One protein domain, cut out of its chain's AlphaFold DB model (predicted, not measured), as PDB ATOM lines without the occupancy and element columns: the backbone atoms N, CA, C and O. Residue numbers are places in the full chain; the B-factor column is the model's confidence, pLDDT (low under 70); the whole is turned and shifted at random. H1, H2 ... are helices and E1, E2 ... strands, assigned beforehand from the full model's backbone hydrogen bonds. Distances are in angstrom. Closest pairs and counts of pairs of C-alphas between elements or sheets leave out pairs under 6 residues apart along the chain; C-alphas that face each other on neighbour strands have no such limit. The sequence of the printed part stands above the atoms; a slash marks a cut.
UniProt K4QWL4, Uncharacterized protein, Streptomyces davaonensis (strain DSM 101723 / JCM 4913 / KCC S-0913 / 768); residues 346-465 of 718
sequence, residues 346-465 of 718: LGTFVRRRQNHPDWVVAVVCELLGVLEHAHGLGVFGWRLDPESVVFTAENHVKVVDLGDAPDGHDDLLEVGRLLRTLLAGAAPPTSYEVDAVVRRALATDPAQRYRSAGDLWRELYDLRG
ATOM      1  N   LEU A 346     150.014 220.576 293.124       86.62
ATOM      2  CA  LEU A 346     149.843 221.831 293.855       86.62
ATOM      3  C   LEU A 346     150.721 221.848 295.117       86.62
ATOM      4  O   LEU A 346     151.297 222.876 295.466       86.62
ATOM      5  N   GLY A 347     150.890 220.692 295.765       83.56
ATOM      6  CA  GLY A 347     151.808 220.522 296.889       83.56
ATOM      7  C   GLY A 347     153.263 220.827 296.528       83.56
ATOM      8  O   GLY A 347     153.958 221.492 297.295       83.56
ATOM      9  N   THR A 348     153.733 220.380 295.361       82.12
ATOM     10  CA  THR A 348     155.099 220.652 294.887       82.12
ATOM     11  C   THR A 348     155.271 222.104 294.461       82.12
ATOM     12  O   THR A 348     156.252 222.729 294.871       82.12
ATOM     13  N   PHE A 349     154.285 222.652 293.749       79.12
ATOM     14  CA  PHE A 349     154.266 224.044 293.301       79.12
ATOM     15  C   PHE A 349     154.441 225.016 294.480       79.12
ATOM     16  O   PHE A 349     155.352 225.843 294.506       79.12
ATOM     17  N   VAL A 350     153.620 224.844 295.519       76.75
ATOM     18  CA  VAL A 350     153.552 225.734 296.692       76.75
ATOM     19  C   VAL A 350     154.806 225.665 297.563       76.75
ATOM     20  O   VAL A 350     155.149 226.631 298.233       76.75
ATOM     21  N   ARG A 351     155.524 224.535 297.564       75.19
ATOM     22  CA  ARG A 351     156.778 224.398 298.323       75.19
ATOM     23  C   ARG A 351     157.947 225.168 297.703       75.19
ATOM     24  O   ARG A 351     158.933 225.404 298.396       75.19
ATOM     25  N   ARG A 352     157.883 225.503 296.411       65.88
ATOM     26  CA  ARG A 352     159.005 226.084 295.651       65.88
ATOM     27  C   ARG A 352     158.921 227.598 295.470       65.88
ATOM     28  O   ARG A 352     159.913 228.192 295.055       65.88
ATOM     29  N   ARG A 353     157.770 228.216 295.739       61.81
ATOM     30  CA  ARG A 353     157.491 229.625 295.430       61.81
ATOM     31  C   ARG A 353     156.807 230.329 296.602       61.81
ATOM     32  O   ARG A 353     156.107 229.695 297.384       61.81
ATOM     33  N   GLN A 354     157.001 231.644 296.703       62.94
ATOM     34  CA  GLN A 354     156.088 232.496 297.468       62.94
ATOM     35  C   GLN A 354     154.845 232.732 296.610       62.94
ATOM     36  O   GLN A 354     154.961 233.063 295.431       62.94
ATOM     37  N   ASN A 355     153.664 232.494 297.176       68.31
ATOM     38  CA  ASN A 355     152.411 232.573 296.425       68.31
ATOM     39  C   ASN A 355     151.829 233.986 296.504       68.31
ATOM     40  O   ASN A 355     151.789 234.566 297.581       68.31
ATOM     41  N   HIS A 356     151.286 234.515 295.413       69.25
ATOM     42  CA  HIS A 356     150.491 235.740 295.498       69.25
ATOM     43  C   HIS A 356     149.087 235.419 296.057       69.25
ATOM     44  O   HIS A 356     148.486 234.432 295.609       69.25
ATOM     45  N   PRO A 357     148.516 236.209 296.991       69.56
ATOM     46  CA  PRO A 357     147.175 235.966 297.533       69.56
ATOM     47  C   PRO A 357     146.089 235.802 296.459       69.56
ATOM     48  O   PRO A 357     145.286 234.874 296.541       69.56
ATOM     49  N   ASP A 358     146.112 236.620 295.405       68.00
ATOM     50  CA  ASP A 358     145.113 236.546 294.324       68.00
ATOM     51  C   ASP A 358     145.196 235.248 293.519       68.00
ATOM     52  O   ASP A 358     144.173 234.694 293.106       68.00
ATOM     53  N   TRP A 359     146.407 234.715 293.335       76.75
ATOM     54  CA  TRP A 359     146.591 233.412 292.706       76.75
ATOM     55  C   TRP A 359     145.995 232.304 293.578       76.75
ATOM     56  O   TRP A 359     145.275 231.438 293.076       76.75
ATOM     57  N   VAL A 360     146.221 232.363 294.895       80.38
ATOM     58  CA  VAL A 360     145.647 231.395 295.838       80.38
ATOM     59  C   VAL A 360     144.120 231.443 295.803       80.38
ATOM     60  O   VAL A 360     143.472 230.397 295.726       80.38
ATOM     61  N   VAL A 361     143.536 232.645 295.813       77.88
ATOM     62  CA  VAL A 361     142.086 232.842 295.689       77.88
ATOM     63  C   VAL A 361     141.570 232.246 294.377       77.88
ATOM     64  O   VAL A 361     140.576 231.519 294.393       77.88
ATOM     65  N   ALA A 362     142.255 232.485 293.254       73.69
ATOM     66  CA  ALA A 362     141.873 231.940 291.953       73.69
ATOM     67  C   ALA A 362     141.880 230.401 291.937       73.69
ATOM     68  O   ALA A 362     140.890 229.797 291.523       73.69
ATOM     69  N   VAL A 363     142.943 229.774 292.449       83.44
ATOM     70  CA  VAL A 363     143.057 228.311 292.565       83.44
ATOM     71  C   VAL A 363     141.941 227.735 293.434       83.44
ATOM     72  O   VAL A 363     141.275 226.773 293.050       83.44
ATOM     73  N   VAL A 364     141.692 228.333 294.599       88.12
ATOM     74  CA  VAL A 364     140.664 227.841 295.523       88.12
ATOM     75  C   VAL A 364     139.260 228.015 294.943       88.12
ATOM     76  O   VAL A 364     138.423 227.132 295.125       88.12
ATOM     77  N   CYS A 365     139.000 229.077 294.176       82.94
ATOM     78  CA  CYS A 365     137.735 229.237 293.456       82.94
ATOM     79  C   CYS A 365     137.491 228.101 292.447       82.94
ATOM     80  O   CYS A 365     136.361 227.634 292.310       82.94
ATOM     81  N   GLU A 366     138.522 227.617 291.753       83.25
ATOM     82  CA  GLU A 366     138.384 226.490 290.818       83.25
ATOM     83  C   GLU A 366     138.047 225.182 291.544       83.25
ATOM     84  O   GLU A 366     137.142 224.455 291.124       83.25
ATOM     85  N   LEU A 367     138.702 224.922 292.678       89.62
ATOM     86  CA  LEU A 367     138.411 223.765 293.530       89.62
ATOM     87  C   LEU A 367     137.007 223.833 294.146       89.62
ATOM     88  O   LEU A 367     136.310 222.821 294.227       89.62
ATOM     89  N   LEU A 368     136.561 225.023 294.545       87.88
ATOM     90  CA  LEU A 368     135.208 225.234 295.055       87.88
ATOM     91  C   LEU A 368     134.143 225.001 293.984       87.88
ATOM     92  O   LEU A 368     133.113 224.415 294.301       87.88
ATOM     93  N   GLY A 369     134.406 225.368 292.727       84.19
ATOM     94  CA  GLY A 369     133.521 225.036 291.606       84.19
ATOM     95  C   GLY A 369     133.375 223.523 291.403       84.19
ATOM     96  O   GLY A 369     132.268 223.024 291.193       84.19
ATOM     97  N   VAL A 370     134.472 222.767 291.557       86.44
ATOM     98  CA  VAL A 370     134.438 221.292 291.534       86.44
ATOM     99  C   VAL A 370     133.550 220.744 292.652       86.44
ATOM    100  O   VAL A 370     132.699 219.890 292.392       86.44
ATOM    101  N   LEU A 371     133.732 221.229 293.885       88.00
ATOM    102  CA  LEU A 371     132.944 220.785 295.038       88.00
ATOM    103  C   LEU A 371     131.468 221.156 294.913       88.00
ATOM    104  O   LEU A 371     130.616 220.317 295.180       88.00
ATOM    105  N   GLU A 372     131.152 222.370 294.470       85.75
ATOM    106  CA  GLU A 372     129.770 222.798 294.247       85.75
ATOM    107  C   GLU A 372     129.071 221.890 293.229       85.75
ATOM    108  O   GLU A 372     127.955 221.421 293.472       85.75
ATOM    109  N   HIS A 373     129.751 221.568 292.124       83.88
ATOM    110  CA  HIS A 373     129.219 220.645 291.127       83.88
ATOM    111  C   HIS A 373     129.007 219.234 291.701       83.88
ATOM    112  O   HIS A 373     127.971 218.612 291.453       83.88
ATOM    113  N   ALA A 374     129.943 218.738 292.513       84.69
ATOM    114  CA  ALA A 374     129.840 217.435 293.169       84.69
ATOM    115  C   ALA A 374     128.683 217.364 294.172       84.69
ATOM    116  O   ALA A 374     127.876 216.428 294.132       84.69
ATOM    117  N   HIS A 375     128.555 218.385 295.020       86.62
ATOM    118  CA  HIS A 375     127.475 218.525 295.996       86.62
ATOM    119  C   HIS A 375     126.114 218.599 295.303       86.62
ATOM    120  O   HIS A 375     125.157 217.976 295.763       86.62
ATOM    121  N   GLY A 376     126.032 219.278 294.152       84.12
ATOM    122  CA  GLY A 376     124.834 219.320 293.310       84.12
ATOM    123  C   GLY A 376     124.397 217.951 292.771       84.12
ATOM    124  O   GLY A 376     123.210 217.730 292.539       84.12
ATOM    125  N   LEU A 377     125.330 217.004 292.634       82.38
ATOM    126  CA  LEU A 377     125.060 215.607 292.273       82.38
ATOM    127  C   LEU A 377     124.830 214.700 293.498       82.38
ATOM    128  O   LEU A 377     124.663 213.489 293.346       82.38
ATOM    129  N   GLY A 378     124.817 215.265 294.708       82.38
ATOM    130  CA  GLY A 378     124.655 214.530 295.962       82.38
ATOM    131  C   GLY A 378     125.894 213.735 296.378       82.38
ATOM    132  O   GLY A 378     125.778 212.795 297.167       82.38
ATOM    133  N   VAL A 379     127.067 214.074 295.840       80.00
ATOM    134  CA  VAL A 379     128.335 213.435 296.195       80.00
ATOM    135  C   VAL A 379     129.084 214.322 297.184       80.00
ATOM    136  O   VAL A 379     129.375 215.471 296.878       80.00
ATOM    137  N   PHE A 380     129.400 213.775 298.357       81.75
ATOM    138  CA  PHE A 380     130.057 214.473 299.468       81.75
ATOM    139  C   PHE A 380     131.217 213.642 300.023       81.75
ATOM    140  O   PHE A 380     131.295 212.437 299.757       81.75
ATOM    141  N   GLY A 381     132.061 214.260 300.853       76.00
ATOM    142  CA  GLY A 381     133.123 213.562 301.580       76.00
ATOM    143  C   GLY A 381     134.335 213.317 300.694       76.00
ATOM    144  O   GLY A 381     134.829 212.192 300.593       76.00
ATOM    145  N   TRP A 382     134.771 214.362 300.000       77.31
ATOM    146  CA  TRP A 382     135.914 214.318 299.103       77.31
ATOM    147  C   TRP A 382     137.108 214.983 299.746       77.31
ATOM    148  O   TRP A 382     137.019 216.119 300.202       77.31
ATOM    149  N   ARG A 383     138.235 214.270 299.728       75.00
ATOM    150  CA  ARG A 383     139.485 214.821 300.218       75.00
ATOM    151  C   ARG A 383     140.200 215.590 299.115       75.00
ATOM    152  O   ARG A 383     140.578 214.986 298.110       75.00
ATOM    153  N   LEU A 384     140.375 216.895 299.311       79.62
ATOM    154  CA  LEU A 384     141.171 217.762 298.437       79.62
ATOM    155  C   LEU A 384     142.521 218.049 299.085       79.62
ATOM    156  O   LEU A 384     142.714 219.058 299.764       79.62
ATOM    157  N   ASP A 385     143.468 217.146 298.860       77.88
ATOM    158  CA  ASP A 385     144.848 217.332 299.288       77.88
ATOM    159  C   ASP A 385     145.708 217.931 298.155       77.88
ATOM    160  O   ASP A 385     145.457 217.650 296.981       77.88
ATOM    161  N   PRO A 386     146.729 218.762 298.457       83.62
ATOM    162  CA  PRO A 386     147.559 219.394 297.428       83.62
ATOM    163  C   PRO A 386     148.259 218.419 296.469       83.62
ATOM    164  O   PRO A 386     148.678 218.827 295.391       83.62
ATOM    165  N   GLU A 387     148.427 217.154 296.855       84.12
ATOM    166  CA  GLU A 387     149.053 216.138 296.002       84.12
ATOM    167  C   GLU A 387     148.041 215.517 295.017       84.12
ATOM    168  O   GLU A 387     148.409 215.149 293.905       84.12
ATOM    169  N   SER A 388     146.749 215.506 295.363       84.00
ATOM    170  CA  SER A 388     145.636 215.092 294.490       84.00
ATOM    171  C   SER A 388     145.217 216.126 293.430       84.00
ATOM    172  O   SER A 388     144.327 215.870 292.609       84.00
ATOM    173  N   VAL A 389     145.859 217.295 293.424       89.06
ATOM    174  CA  VAL A 389     145.582 218.408 292.510       89.06
ATOM    175  C   VAL A 389     146.830 218.698 291.690       89.06
ATOM    176  O   VAL A 389     147.888 218.979 292.247       89.06
ATOM    177  N   VAL A 390     146.708 218.672 290.365       88.56
ATOM    178  CA  VAL A 390     147.781 219.073 289.451       88.56
ATOM    179  C   VAL A 390     147.556 220.511 289.018       88.56
ATOM    180  O   VAL A 390     146.468 220.874 288.574       88.56
ATOM    181  N   PHE A 391     148.598 221.319 289.148       83.38
ATOM    182  CA  PHE A 391     148.679 222.633 288.552       83.38
ATOM    183  C   PHE A 391     149.253 222.505 287.143       83.38
ATOM    184  O   PHE A 391     150.364 222.008 286.940       83.38
ATOM    185  N   THR A 392     148.439 222.886 286.170       75.69
ATOM    186  CA  THR A 392     148.695 222.651 284.748       75.69
ATOM    187  C   THR A 392     149.503 223.786 284.122       75.69
ATOM    188  O   THR A 392     149.543 224.902 284.644       75.69
ATOM    189  N   ALA A 393     150.122 223.527 282.967       59.00
ATOM    190  CA  ALA A 393     150.814 224.561 282.190       59.00
ATOM    191  C   ALA A 393     149.855 225.649 281.653       59.00
ATOM    192  O   ALA A 393     150.293 226.717 281.221       59.00
ATOM    193  N   GLU A 394     148.546 225.382 281.679       49.56
ATOM    194  CA  GLU A 394     147.464 226.310 281.357       49.56
ATOM    195  C   GLU A 394     147.030 227.177 282.552       49.56
ATOM    196  O   GLU A 394     146.034 227.887 282.447       49.56
ATOM    197  N   ASN A 395     147.768 227.161 283.671       62.00
ATOM    198  CA  ASN A 395     147.510 227.993 284.857       62.00
ATOM    199  C   ASN A 395     146.162 227.692 285.552       62.00
ATOM    200  O   ASN A 395     145.609 228.539 286.253       62.00
ATOM    201  N   HIS A 396     145.646 226.477 285.358       70.19
ATOM    202  CA  HIS A 396     144.458 225.955 286.030       70.19
ATOM    203  C   HIS A 396     144.822 224.791 286.940       70.19
ATOM    204  O   HIS A 396     145.786 224.057 286.682       70.19
ATOM    205  N   VAL A 397     144.003 224.563 287.963       84.81
ATOM    206  CA  VAL A 397     144.054 223.305 288.702       84.81
ATOM    207  C   VAL A 397     143.206 222.237 288.040       84.81
ATOM    208  O   VAL A 397     142.118 222.483 287.516       84.81
ATOM    209  N   LYS A 398     143.691 221.006 288.119       88.62
ATOM    210  CA  LYS A 398     142.937 219.828 287.736       88.62
ATOM    211  C   LYS A 398     143.029 218.794 288.837       88.62
ATOM    212  O   LYS A 398     144.108 218.332 289.199       88.62
ATOM    213  N   VAL A 399     141.876 218.434 289.374       89.69
ATOM    214  CA  VAL A 399     141.749 217.402 290.392       89.69
ATOM    215  C   VAL A 399     141.961 216.054 289.710       89.69
ATOM    216  O   VAL A 399     141.130 215.602 288.913       89.69
ATOM    217  N   VAL A 400     143.118 215.446 289.964       85.88
ATOM    218  CA  VAL A 400     143.519 214.164 289.367       85.88
ATOM    219  C   VAL A 400     143.077 212.985 290.211       85.88
ATOM    220  O   VAL A 400     142.821 211.909 289.664       85.88
ATOM    221  N   ASP A 401     142.908 213.202 291.510       77.88
ATOM    222  CA  ASP A 401     142.345 212.233 292.429       77.88
ATOM    223  C   ASP A 401     141.446 212.911 293.463       77.88
ATOM    224  O   ASP A 401     141.593 214.088 293.765       77.88
ATOM    225  N   LEU A 402     140.478 212.167 293.981       68.88
ATOM    226  CA  LEU A 402     139.593 212.608 295.054       68.88
ATOM    227  C   LEU A 402     139.715 211.555 296.148       68.88
ATOM    228  O   LEU A 402     139.210 210.435 296.005       68.88
ATOM    229  N   GLY A 403     140.468 211.885 297.198       62.84
ATOM    230  CA  GLY A 403     140.791 210.937 298.258       62.84
ATOM    231  C   GLY A 403     139.559 210.490 299.050       62.84
ATOM    232  O   GLY A 403     138.503 211.123 299.011       62.84
ATOM    233  N   ASP A 404     139.704 209.394 299.803       61.50
ATOM    234  CA  ASP A 404     138.710 209.008 300.810       61.50
ATOM    235  C   ASP A 404     138.738 209.983 301.978       61.50
ATOM    236  O   ASP A 404     139.775 210.151 302.632       61.50
ATOM    237  N   ALA A 405     137.578 210.546 302.290       62.53
ATOM    238  CA  ALA A 405     137.382 211.244 303.537       62.53
ATOM    239  C   ALA A 405     136.727 210.323 304.588       62.53
ATOM    240  O   ALA A 405     135.890 209.486 304.235       62.53
ATOM    241  N   PRO A 406     137.113 210.421 305.871       61.41
ATOM    242  CA  PRO A 406     136.495 209.640 306.940       61.41
ATOM    243  C   PRO A 406     135.022 210.027 307.152       61.41
ATOM    244  O   PRO A 406     134.586 211.113 306.772       61.41
ATOM    245  N   ASP A 407     134.255 209.154 307.808       60.12
ATOM    246  CA  ASP A 407     132.865 209.454 308.164       60.12
ATOM    247  C   ASP A 407     132.774 210.742 308.999       60.12
ATOM    248  O   ASP A 407     133.509 210.930 309.971       60.12
ATOM    249  N   GLY A 408     131.860 211.636 308.613       65.62
ATOM    250  CA  GLY A 408     131.711 212.953 309.240       65.62
ATOM    251  C   GLY A 408     132.733 214.000 308.780       65.62
ATOM    252  O   GLY A 408     132.853 215.040 309.427       65.62
ATOM    253  N   HIS A 409     133.469 213.743 307.690       79.12
ATOM    254  CA  HIS A 409     134.307 214.752 307.044       79.12
ATOM    255  C   HIS A 409     133.493 215.937 306.535       79.12
ATOM    256  O   HIS A 409     132.339 215.802 306.127       79.12
ATOM    257  N   ASP A 410     134.132 217.099 306.544       85.31
ATOM    258  CA  ASP A 410     133.539 218.355 306.128       85.31
ATOM    259  C   ASP A 410     134.402 218.995 305.041       85.31
ATOM    260  O   ASP A 410     135.477 219.538 305.316       85.31
ATOM    261  N   ASP A 411     133.915 218.911 303.804       86.00
ATOM    262  CA  ASP A 411     134.632 219.361 302.610       86.00
ATOM    263  C   ASP A 411     135.007 220.857 302.705       86.00
ATOM    264  O   ASP A 411     136.095 221.266 302.303       86.00
ATOM    265  N   LEU A 412     134.146 221.697 303.300       87.62
ATOM    266  CA  LEU A 412     134.389 223.143 303.418       87.62
ATOM    267  C   LEU A 412     135.441 223.470 304.475       87.62
ATOM    268  O   LEU A 412     136.242 224.389 304.287       87.62
ATOM    269  N   LEU A 413     135.472 222.711 305.575       88.50
ATOM    270  CA  LEU A 413     136.551 222.821 306.553       88.50
ATOM    271  C   LEU A 413     137.903 222.491 305.916       88.50
ATOM    272  O   LEU A 413     138.909 223.132 306.228       88.50
ATOM    273  N   GLU A 414     137.937 221.488 305.043       87.00
ATOM    274  CA  GLU A 414     139.155 221.100 304.344       87.00
ATOM    275  C   GLU A 414     139.627 222.169 303.364       87.00
ATOM    276  O   GLU A 414     140.802 222.538 303.406       87.00
ATOM    277  N   VAL A 415     138.723 222.759 302.577       88.50
ATOM    278  CA  VAL A 415     139.069 223.913 301.732       88.50
ATOM    279  C   VAL A 415     139.613 225.065 302.575       88.50
ATOM    280  O   VAL A 415     140.617 225.667 302.207       88.50
ATOM    281  N   GLY A 416     139.024 225.342 303.743       89.50
ATOM    282  CA  GLY A 416     139.551 226.348 304.669       89.50
ATOM    283  C   GLY A 416     140.978 226.044 305.142       89.50
ATOM    284  O   GLY A 416     141.804 226.951 305.272       89.50
ATOM    285  N   ARG A 417     141.305 224.764 305.377       88.94
ATOM    286  CA  ARG A 417     142.668 224.335 305.739       88.94
ATOM    287  C   ARG A 417     143.627 224.506 304.569       88.94
ATOM    288  O   ARG A 417     144.715 225.030 304.790       88.94
ATOM    289  N   LEU A 418     143.214 224.109 303.367       87.75
ATOM    290  CA  LEU A 418     143.987 224.279 302.142       87.75
ATOM    291  C   LEU A 418     144.286 225.760 301.893       87.75
ATOM    292  O   LEU A 418     145.450 226.121 301.761       87.75
ATOM    293  N   LEU A 419     143.265 226.618 301.934       88.50
ATOM    294  CA  LEU A 419     143.393 228.065 301.765       88.50
ATOM    295  C   LEU A 419     144.422 228.646 302.747       88.50
ATOM    296  O   LEU A 419     145.366 229.312 302.332       88.50
ATOM    297  N   ARG A 420     144.321 228.310 304.040       88.88
ATOM    298  CA  ARG A 420     145.311 228.732 305.045       88.88
ATOM    299  C   ARG A 420     146.724 228.233 304.729       88.88
ATOM    300  O   ARG A 420     147.678 228.980 304.915       88.88
ATOM    301  N   THR A 421     146.876 226.985 304.288       85.94
ATOM    302  CA  THR A 421     148.184 226.417 303.931       85.94
ATOM    303  C   THR A 421     148.806 227.134 302.736       85.94
ATOM    304  O   THR A 421     149.993 227.442 302.775       85.94
ATOM    305  N   LEU A 422     148.017 227.433 301.704       83.19
ATOM    306  CA  LEU A 422     148.483 228.130 300.504       83.19
ATOM    307  C   LEU A 422     148.891 229.587 300.795       83.19
ATOM    308  O   LEU A 422     149.829 230.087 300.177       83.19
ATOM    309  N   LEU A 423     148.227 230.236 301.759       84.00
ATOM    310  CA  LEU A 423     148.485 231.625 302.164       84.00
ATOM    311  C   LEU A 423     149.621 231.789 303.189       84.00
ATOM    312  O   LEU A 423     150.148 232.885 303.339       84.00
ATOM    313  N   ALA A 424     150.035 230.727 303.891       80.00
ATOM    314  CA  ALA A 424     150.999 230.815 304.998       80.00
ATOM    315  C   ALA A 424     152.408 231.315 304.603       80.00
ATOM    316  O   ALA A 424     153.181 231.698 305.479       80.00
ATOM    317  N   GLY A 425     152.743 231.304 303.309       64.75
ATOM    318  CA  GLY A 425     153.987 231.842 302.745       64.75
ATOM    319  C   GLY A 425     153.742 232.823 301.597       64.75
ATOM    320  O   GLY A 425     154.577 232.921 300.699       64.75
ATOM    321  N   ALA A 426     152.569 233.464 301.579       64.69
ATOM    322  CA  ALA A 426     152.194 234.372 300.509       64.69
ATOM    323  C   ALA A 426     152.900 235.733 300.617       64.69
ATOM    324  O   ALA A 426     153.108 236.243 301.721       64.69
ATOM    325  N   ALA A 427     153.255 236.304 299.466       54.66
ATOM    326  CA  ALA A 427     153.817 237.644 299.336       54.66
ATOM    327  C   ALA A 427     153.085 238.389 298.200       54.66
ATOM    328  O   ALA A 427     152.976 237.822 297.108       54.66
ATOM    329  N   PRO A 428     152.563 239.609 298.447       61.75
ATOM    330  CA  PRO A 428     152.532 240.332 299.728       61.75
ATOM    331  C   PRO A 428     151.617 239.661 300.783       61.75
ATOM    332  O   PRO A 428     150.923 238.688 300.471       61.75
ATOM    333  N   PRO A 429     151.618 240.138 302.049       70.12
ATOM    334  CA  PRO A 429     150.710 239.648 303.085       70.12
ATOM    335  C   PRO A 429     149.241 239.724 302.657       70.12
ATOM    336  O   PRO A 429     148.839 240.623 301.918       70.12
ATOM    337  N   THR A 430     148.430 238.797 303.158       71.44
ATOM    338  CA  THR A 430     146.997 238.735 302.858       71.44
ATOM    339  C   THR A 430     146.244 239.968 303.344       71.44
ATOM    340  O   THR A 430     146.556 240.551 304.384       71.44
ATOM    341  N   SER A 431     145.212 240.361 302.593       75.44
ATOM    342  CA  SER A 431     144.311 241.428 303.018       75.44
ATOM    343  C   SER A 431     143.473 240.989 304.227       75.44
ATOM    344  O   SER A 431     143.232 239.797 304.451       75.44
ATOM    345  N   TYR A 432     142.982 241.962 305.000       76.94
ATOM    346  CA  TYR A 432     142.119 241.694 306.155       76.94
ATOM    347  C   TYR A 432     140.859 240.903 305.767       76.94
ATOM    348  O   TYR A 432     140.375 240.065 306.534       76.94
ATOM    349  N   GLU A 433     140.326 241.167 304.578       80.62
ATOM    350  CA  GLU A 433     139.148 240.509 304.031       80.62
ATOM    351  C   GLU A 433     139.414 239.029 303.731       80.62
ATOM    352  O   GLU A 433     138.627 238.174 304.143       80.62
ATOM    353  N   VAL A 434     140.550 238.699 303.105       82.00
ATOM    354  CA  VAL A 434     140.946 237.302 302.850       82.00
ATOM    355  C   VAL A 434     141.145 236.552 304.173       82.00
ATOM    356  O   VAL A 434     140.642 235.439 304.346       82.00
ATOM    357  N   ASP A 435     141.776 237.186 305.162       85.50
ATOM    358  CA  ASP A 435     141.943 236.616 306.503       85.50
ATOM    359  C   ASP A 435     140.607 236.403 307.235       85.50
ATOM    360  O   ASP A 435     140.457 235.466 308.030       85.50
ATOM    361  N   ALA A 436     139.613 237.265 307.008       86.81
ATOM    362  CA  ALA A 436     138.266 237.086 307.543       86.81
ATOM    363  C   ALA A 436     137.580 235.857 306.927       86.81
ATOM    364  O   ALA A 436     137.007 235.047 307.666       86.81
ATOM    365  N   VAL A 437     137.721 235.660 305.613       89.94
ATOM    366  CA  VAL A 437     137.200 234.479 304.910       89.94
ATOM    367  C   VAL A 437     137.842 233.196 305.437       89.94
ATOM    368  O   VAL A 437     137.123 232.252 305.777       89.94
ATOM    369  N   VAL A 438     139.171 233.172 305.584       90.88
ATOM    370  CA  VAL A 438     139.917 232.026 306.134       90.88
ATOM    371  C   VAL A 438     139.442 231.694 307.548       90.88
ATOM    372  O   VAL A 438     139.147 230.533 307.848       90.88
ATOM    373  N   ARG A 439     139.320 232.699 308.426       91.56
ATOM    374  CA  ARG A 439     138.834 232.504 309.803       91.56
ATOM    375  C   ARG A 439     137.428 231.922 309.835       91.56
ATOM    376  O   ARG A 439     137.173 231.008 310.618       91.56
ATOM    377  N   ARG A 440     136.534 232.413 308.976       92.88
ATOM    378  CA  ARG A 440     135.161 231.914 308.880       92.88
ATOM    379  C   ARG A 440     135.105 230.484 308.352       92.88
ATOM    380  O   ARG A 440     134.383 229.673 308.916       92.88
ATOM    381  N   ALA A 441     135.888 230.144 307.327       91.88
ATOM    382  CA  ALA A 441     135.963 228.780 306.797       91.88
ATOM    383  C   ALA A 441     136.501 227.772 307.833       91.88
ATOM    384  O   ALA A 441     136.110 226.606 307.834       91.88
ATOM    385  N   LEU A 442     137.356 228.235 308.749       93.56
ATOM    386  CA  LEU A 442     137.990 227.436 309.798       93.56
ATOM    387  C   LEU A 442     137.286 227.493 311.166       93.56
ATOM    388  O   LEU A 442     137.842 226.989 312.146       93.56
ATOM    389  N   ALA A 443     136.095 228.091 311.265       92.00
ATOM    390  CA  ALA A 443     135.400 228.231 312.543       92.00
ATOM    391  C   ALA A 443     135.091 226.862 313.184       92.00
ATOM    392  O   ALA A 443     134.631 225.927 312.527       92.00
ATOM    393  N   THR A 444     135.333 226.740 314.493       86.69
ATOM    394  CA  THR A 444     135.129 225.482 315.235       86.69
ATOM    395  C   THR A 444     133.660 225.086 315.333       86.69
ATOM    396  O   THR A 444     133.354 223.899 315.387       86.69
ATOM    397  N   ASP A 445     132.760 226.070 315.358       87.06
ATOM    398  CA  ASP A 445     131.316 225.863 315.313       87.06
ATOM    399  C   ASP A 445     130.851 225.742 313.846       87.06
ATOM    400  O   ASP A 445     130.962 226.719 313.097       87.06
ATOM    401  N   PRO A 446     130.318 224.582 313.410       82.56
ATOM    402  CA  PRO A 446     129.804 224.402 312.053       82.56
ATOM    403  C   PRO A 446     128.737 225.425 311.652       82.56
ATOM    404  O   PRO A 446     128.661 225.782 310.480       82.56
ATOM    405  N   ALA A 447     127.947 225.941 312.602       85.94
ATOM    406  CA  ALA A 447     126.909 226.931 312.316       85.94
ATOM    407  C   ALA A 447     127.474 228.299 311.889       85.94
ATOM    408  O   ALA A 447     126.756 229.103 311.296       85.94
ATOM    409  N   GLN A 448     128.751 228.567 312.182       86.94
ATOM    410  CA  GLN A 448     129.442 229.813 311.835       86.94
ATOM    411  C   GLN A 448     130.206 229.721 310.507       86.94
ATOM    412  O   GLN A 448     130.651 230.744 309.978       86.94
ATOM    413  N   ARG A 449     130.351 228.511 309.951       91.12
ATOM    414  CA  ARG A 449     131.023 228.266 308.670       91.12
ATOM    415  C   ARG A 449     130.092 228.544 307.488       91.12
ATOM    416  O   ARG A 449     128.910 228.860 307.637       91.12
ATOM    417  N   TYR A 450     130.653 228.472 306.287       89.50
ATOM    418  CA  TYR A 450     129.885 228.568 305.049       89.50
ATOM    419  C   TYR A 450     128.925 227.385 304.919       89.50
ATOM    420  O   TYR A 450     129.267 226.264 305.285       89.50
ATOM    421  N   ARG A 451     127.717 227.633 304.398       87.31
ATOM    422  CA  ARG A 451     126.685 226.591 304.243       87.31
ATOM    423  C   ARG A 451     126.881 225.747 302.988       87.31
ATOM    424  O   ARG A 451     126.345 224.648 302.906       87.31
ATOM    425  N   SER A 452     127.594 226.283 302.003       88.56
ATOM    426  CA  SER A 452     127.829 225.650 300.710       88.56
ATOM    427  C   SER A 452     129.158 226.108 300.115       88.56
ATOM    428  O   SER A 452     129.653 227.188 300.452       88.56
ATOM    429  N   ALA A 453     129.707 225.306 299.198       86.75
ATOM    430  CA  ALA A 453     130.882 225.692 298.418       86.75
ATOM    431  C   ALA A 453     130.621 226.971 297.607       86.75
ATOM    432  O   ALA A 453     131.477 227.849 297.581       86.75
ATOM    433  N   GLY A 454     129.412 227.133 297.057       79.56
ATOM    434  CA  GLY A 454     129.006 228.331 296.320       79.56
ATOM    435  C   GLY A 454     128.951 229.612 297.166       79.56
ATOM    436  O   GLY A 454     129.228 230.693 296.651       79.56
ATOM    437  N   ASP A 455     128.623 229.533 298.465       85.88
ATOM    438  CA  ASP A 455     128.675 230.702 299.364       85.88
ATOM    439  C   ASP A 455     130.117 231.174 299.595       85.88
ATOM    440  O   ASP A 455     130.388 232.370 299.530       85.88
ATOM    441  N   LEU A 456     131.035 230.236 299.846       89.69
ATOM    442  CA  LEU A 456     132.459 230.537 300.012       89.69
ATOM    443  C   LEU A 456     133.083 231.016 298.694       89.69
ATOM    444  O   LEU A 456     133.861 231.965 298.694       89.69
ATOM    445  N   TRP A 457     132.711 230.388 297.575       85.31
ATOM    446  CA  TRP A 457     133.139 230.794 296.240       85.31
ATOM    447  C   TRP A 457     132.743 232.237 295.950       85.31
ATOM    448  O   TRP A 457     133.599 233.014 295.553       85.31
ATOM    449  N   ARG A 458     131.481 232.618 296.205       76.25
ATOM    450  CA  ARG A 458     130.998 233.992 295.992       76.25
ATOM    451  C   ARG A 458     131.781 235.007 296.813       76.25
ATOM    452  O   ARG A 458     132.236 235.991 296.252       76.25
ATOM    453  N   GLU A 459     131.990 234.750 298.103       84.62
ATOM    454  CA  GLU A 459     132.720 235.688 298.967       84.62
ATOM    455  C   GLU A 459     134.181 235.859 298.513       84.62
ATOM    456  O   GLU A 459     134.664 236.981 298.421       84.62
ATOM    457  N   LEU A 460     134.868 234.774 298.133       81.38
ATOM    458  CA  LEU A 460     136.220 234.842 297.562       81.38
ATOM    459  C   LEU A 460     136.259 235.509 296.178       81.38
ATOM    460  O   LEU A 460     137.191 236.248 295.871       81.38
ATOM    461  N   TYR A 461     135.258 235.250 295.340       67.56
ATOM    462  CA  TYR A 461     135.149 235.821 294.002       67.56
ATOM    463  C   TYR A 461     134.844 237.323 294.042       67.56
ATOM    464  O   TYR A 461     135.402 238.078 293.254       67.56
ATOM    465  N   ASP A 462     134.027 237.787 294.985       68.00
ATOM    466  CA  ASP A 462     133.745 239.215 295.164       68.00
ATOM    467  C   ASP A 462     134.997 239.975 295.633       68.00
ATOM    468  O   ASP A 462     135.247 241.098 295.191       68.00
ATOM    469  N   LEU A 463     135.850 239.340 296.449       66.81
ATOM    470  CA  LEU A 463     137.174 239.876 296.799       66.81
ATOM    471  C   LEU A 463     138.122 239.945 295.593       66.81
ATOM    472  O   LEU A 463     138.998 240.805 295.552       66.81
ATOM    473  N   ARG A 464     137.900 239.101 294.579       60.41
ATOM    474  CA  ARG A 464     138.603 239.126 293.287       60.41
ATOM    475  C   ARG A 464     138.161 240.287 292.386       60.41
ATOM    476  O   ARG A 464     138.786 240.516 291.358       60.41
ATOM    477  N   GLY A 465     137.133 241.058 292.753       43.03
ATOM    478  CA  GLY A 465     136.570 242.176 291.977       43.03
ATOM    479  C   GLY A 465     137.497 243.375 291.703       43.03
ATOM    480  O   GLY A 465     137.012 244.436 291.320       43.03
TER     481      GLY A 465
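Overview. This is residues 346 to 465 of the 718 residues of an uncharacterized protein of Streptomyces davaonensis (strain DSM 101723 / JCM 4913 / KCC S-0913 / 768) (UniProt K4QWL4). Four helices, H2, H3, H4 and H5, form an up-and-down bundle, with H2 and H3 side by side in the middle of the domain and H4 and H5 covering one side of them. On the other side of H2 and H3 lie the short helix H1 and a small two-stranded hairpin, E1 and E2. The printed part has 120 residues, with five named helices and two named strands in the order H1 H2 E1 E2 H3 H4 H5; the sheet, E1 - E2, is antiparallel and the class is mostly helix. The whole is compact and rounded, with a radius of gyration of the C-alphas of 13.5 A and spans of 36 by 30 by 24 A.

Along the chain. H1 is residues 346 to 352, 10.3 A long, and begins at C-alpha 346 at (149.843, 221.831, 293.855). H2, the longest helix, is residues 357 to 376 and measures 28.2 A, ending at C-alpha 376 at (124.834, 219.320, 293.310). E1 is residues 389 to 392, 9.4 A, and E2 residues 397 to 399, 6.6 A. H3 is residues 411 to 423, 18.5 A; H4 is residues 432 to 441, 14.3 A. H5 is residues 453 to 463, 15.6 A, and ends at C-alpha 463 at (137.174, 239.876, 296.799).

Arrangement. In the bundle, each helix runs against the one before it. H2 and H3 touch at a shallow tilt of 13 degrees, closest at the C-alphas of Val 360 and Leu 422, 6.4 A apart. H3 and H4, a helical hairpin, touch at Gly 416 and Ala 441, their closest C-alphas, 4.8 A apart; their tilt of 34 degrees is only just shallow. H4 and H5, also a helical hairpin, touch at a shallow tilt of 6 degrees, with the closest C-alphas, of Val 437 and Leu 460, 7.4 A apart. H2 and H5 touch at 25 degrees, a shallow tilt, closest at the C-alphas of Glu 372 and Ala 453, 5.2 A. H2 and H4 are only just apart, at 8.3 A. The closest C-alphas of H2 and E2, those of Val 363 and Val 397, are 6.4 A apart. In the hairpin E1 and E2, N 390 and O 398 are within hydrogen-bond range at 2.9 A, and N 398 and O 390 at 2.8 A. The closest C-alphas of H1 and E1, those of Leu 346 and Phe 391, are 5.5 A apart. H1 and H3 are close but not clearly touching, with the C-alphas of Val 350 and Leu 422 closest at 6.8 A. Each O i to N i+4 pair is within hydrogen-bond range in H2, H3, H4 and H5, and 2 of 3 are in H1.

Size, cuts and confidence. The two C-alphas farthest apart, of Ala 393 and Ala 447, are 38.5 A apart. The printed part has no cut. The links H2 to E1, E2 to H3 and H4 to H5 are long; in the first two, residues 382 to 383 pair antiparallel with residues 403 to 404. Mean pLDDT of the printed part is 79.4, and it is under 70 at residues 352 to 358, 393 to 395, 402 to 408, 425 to 428 and 461 to 465.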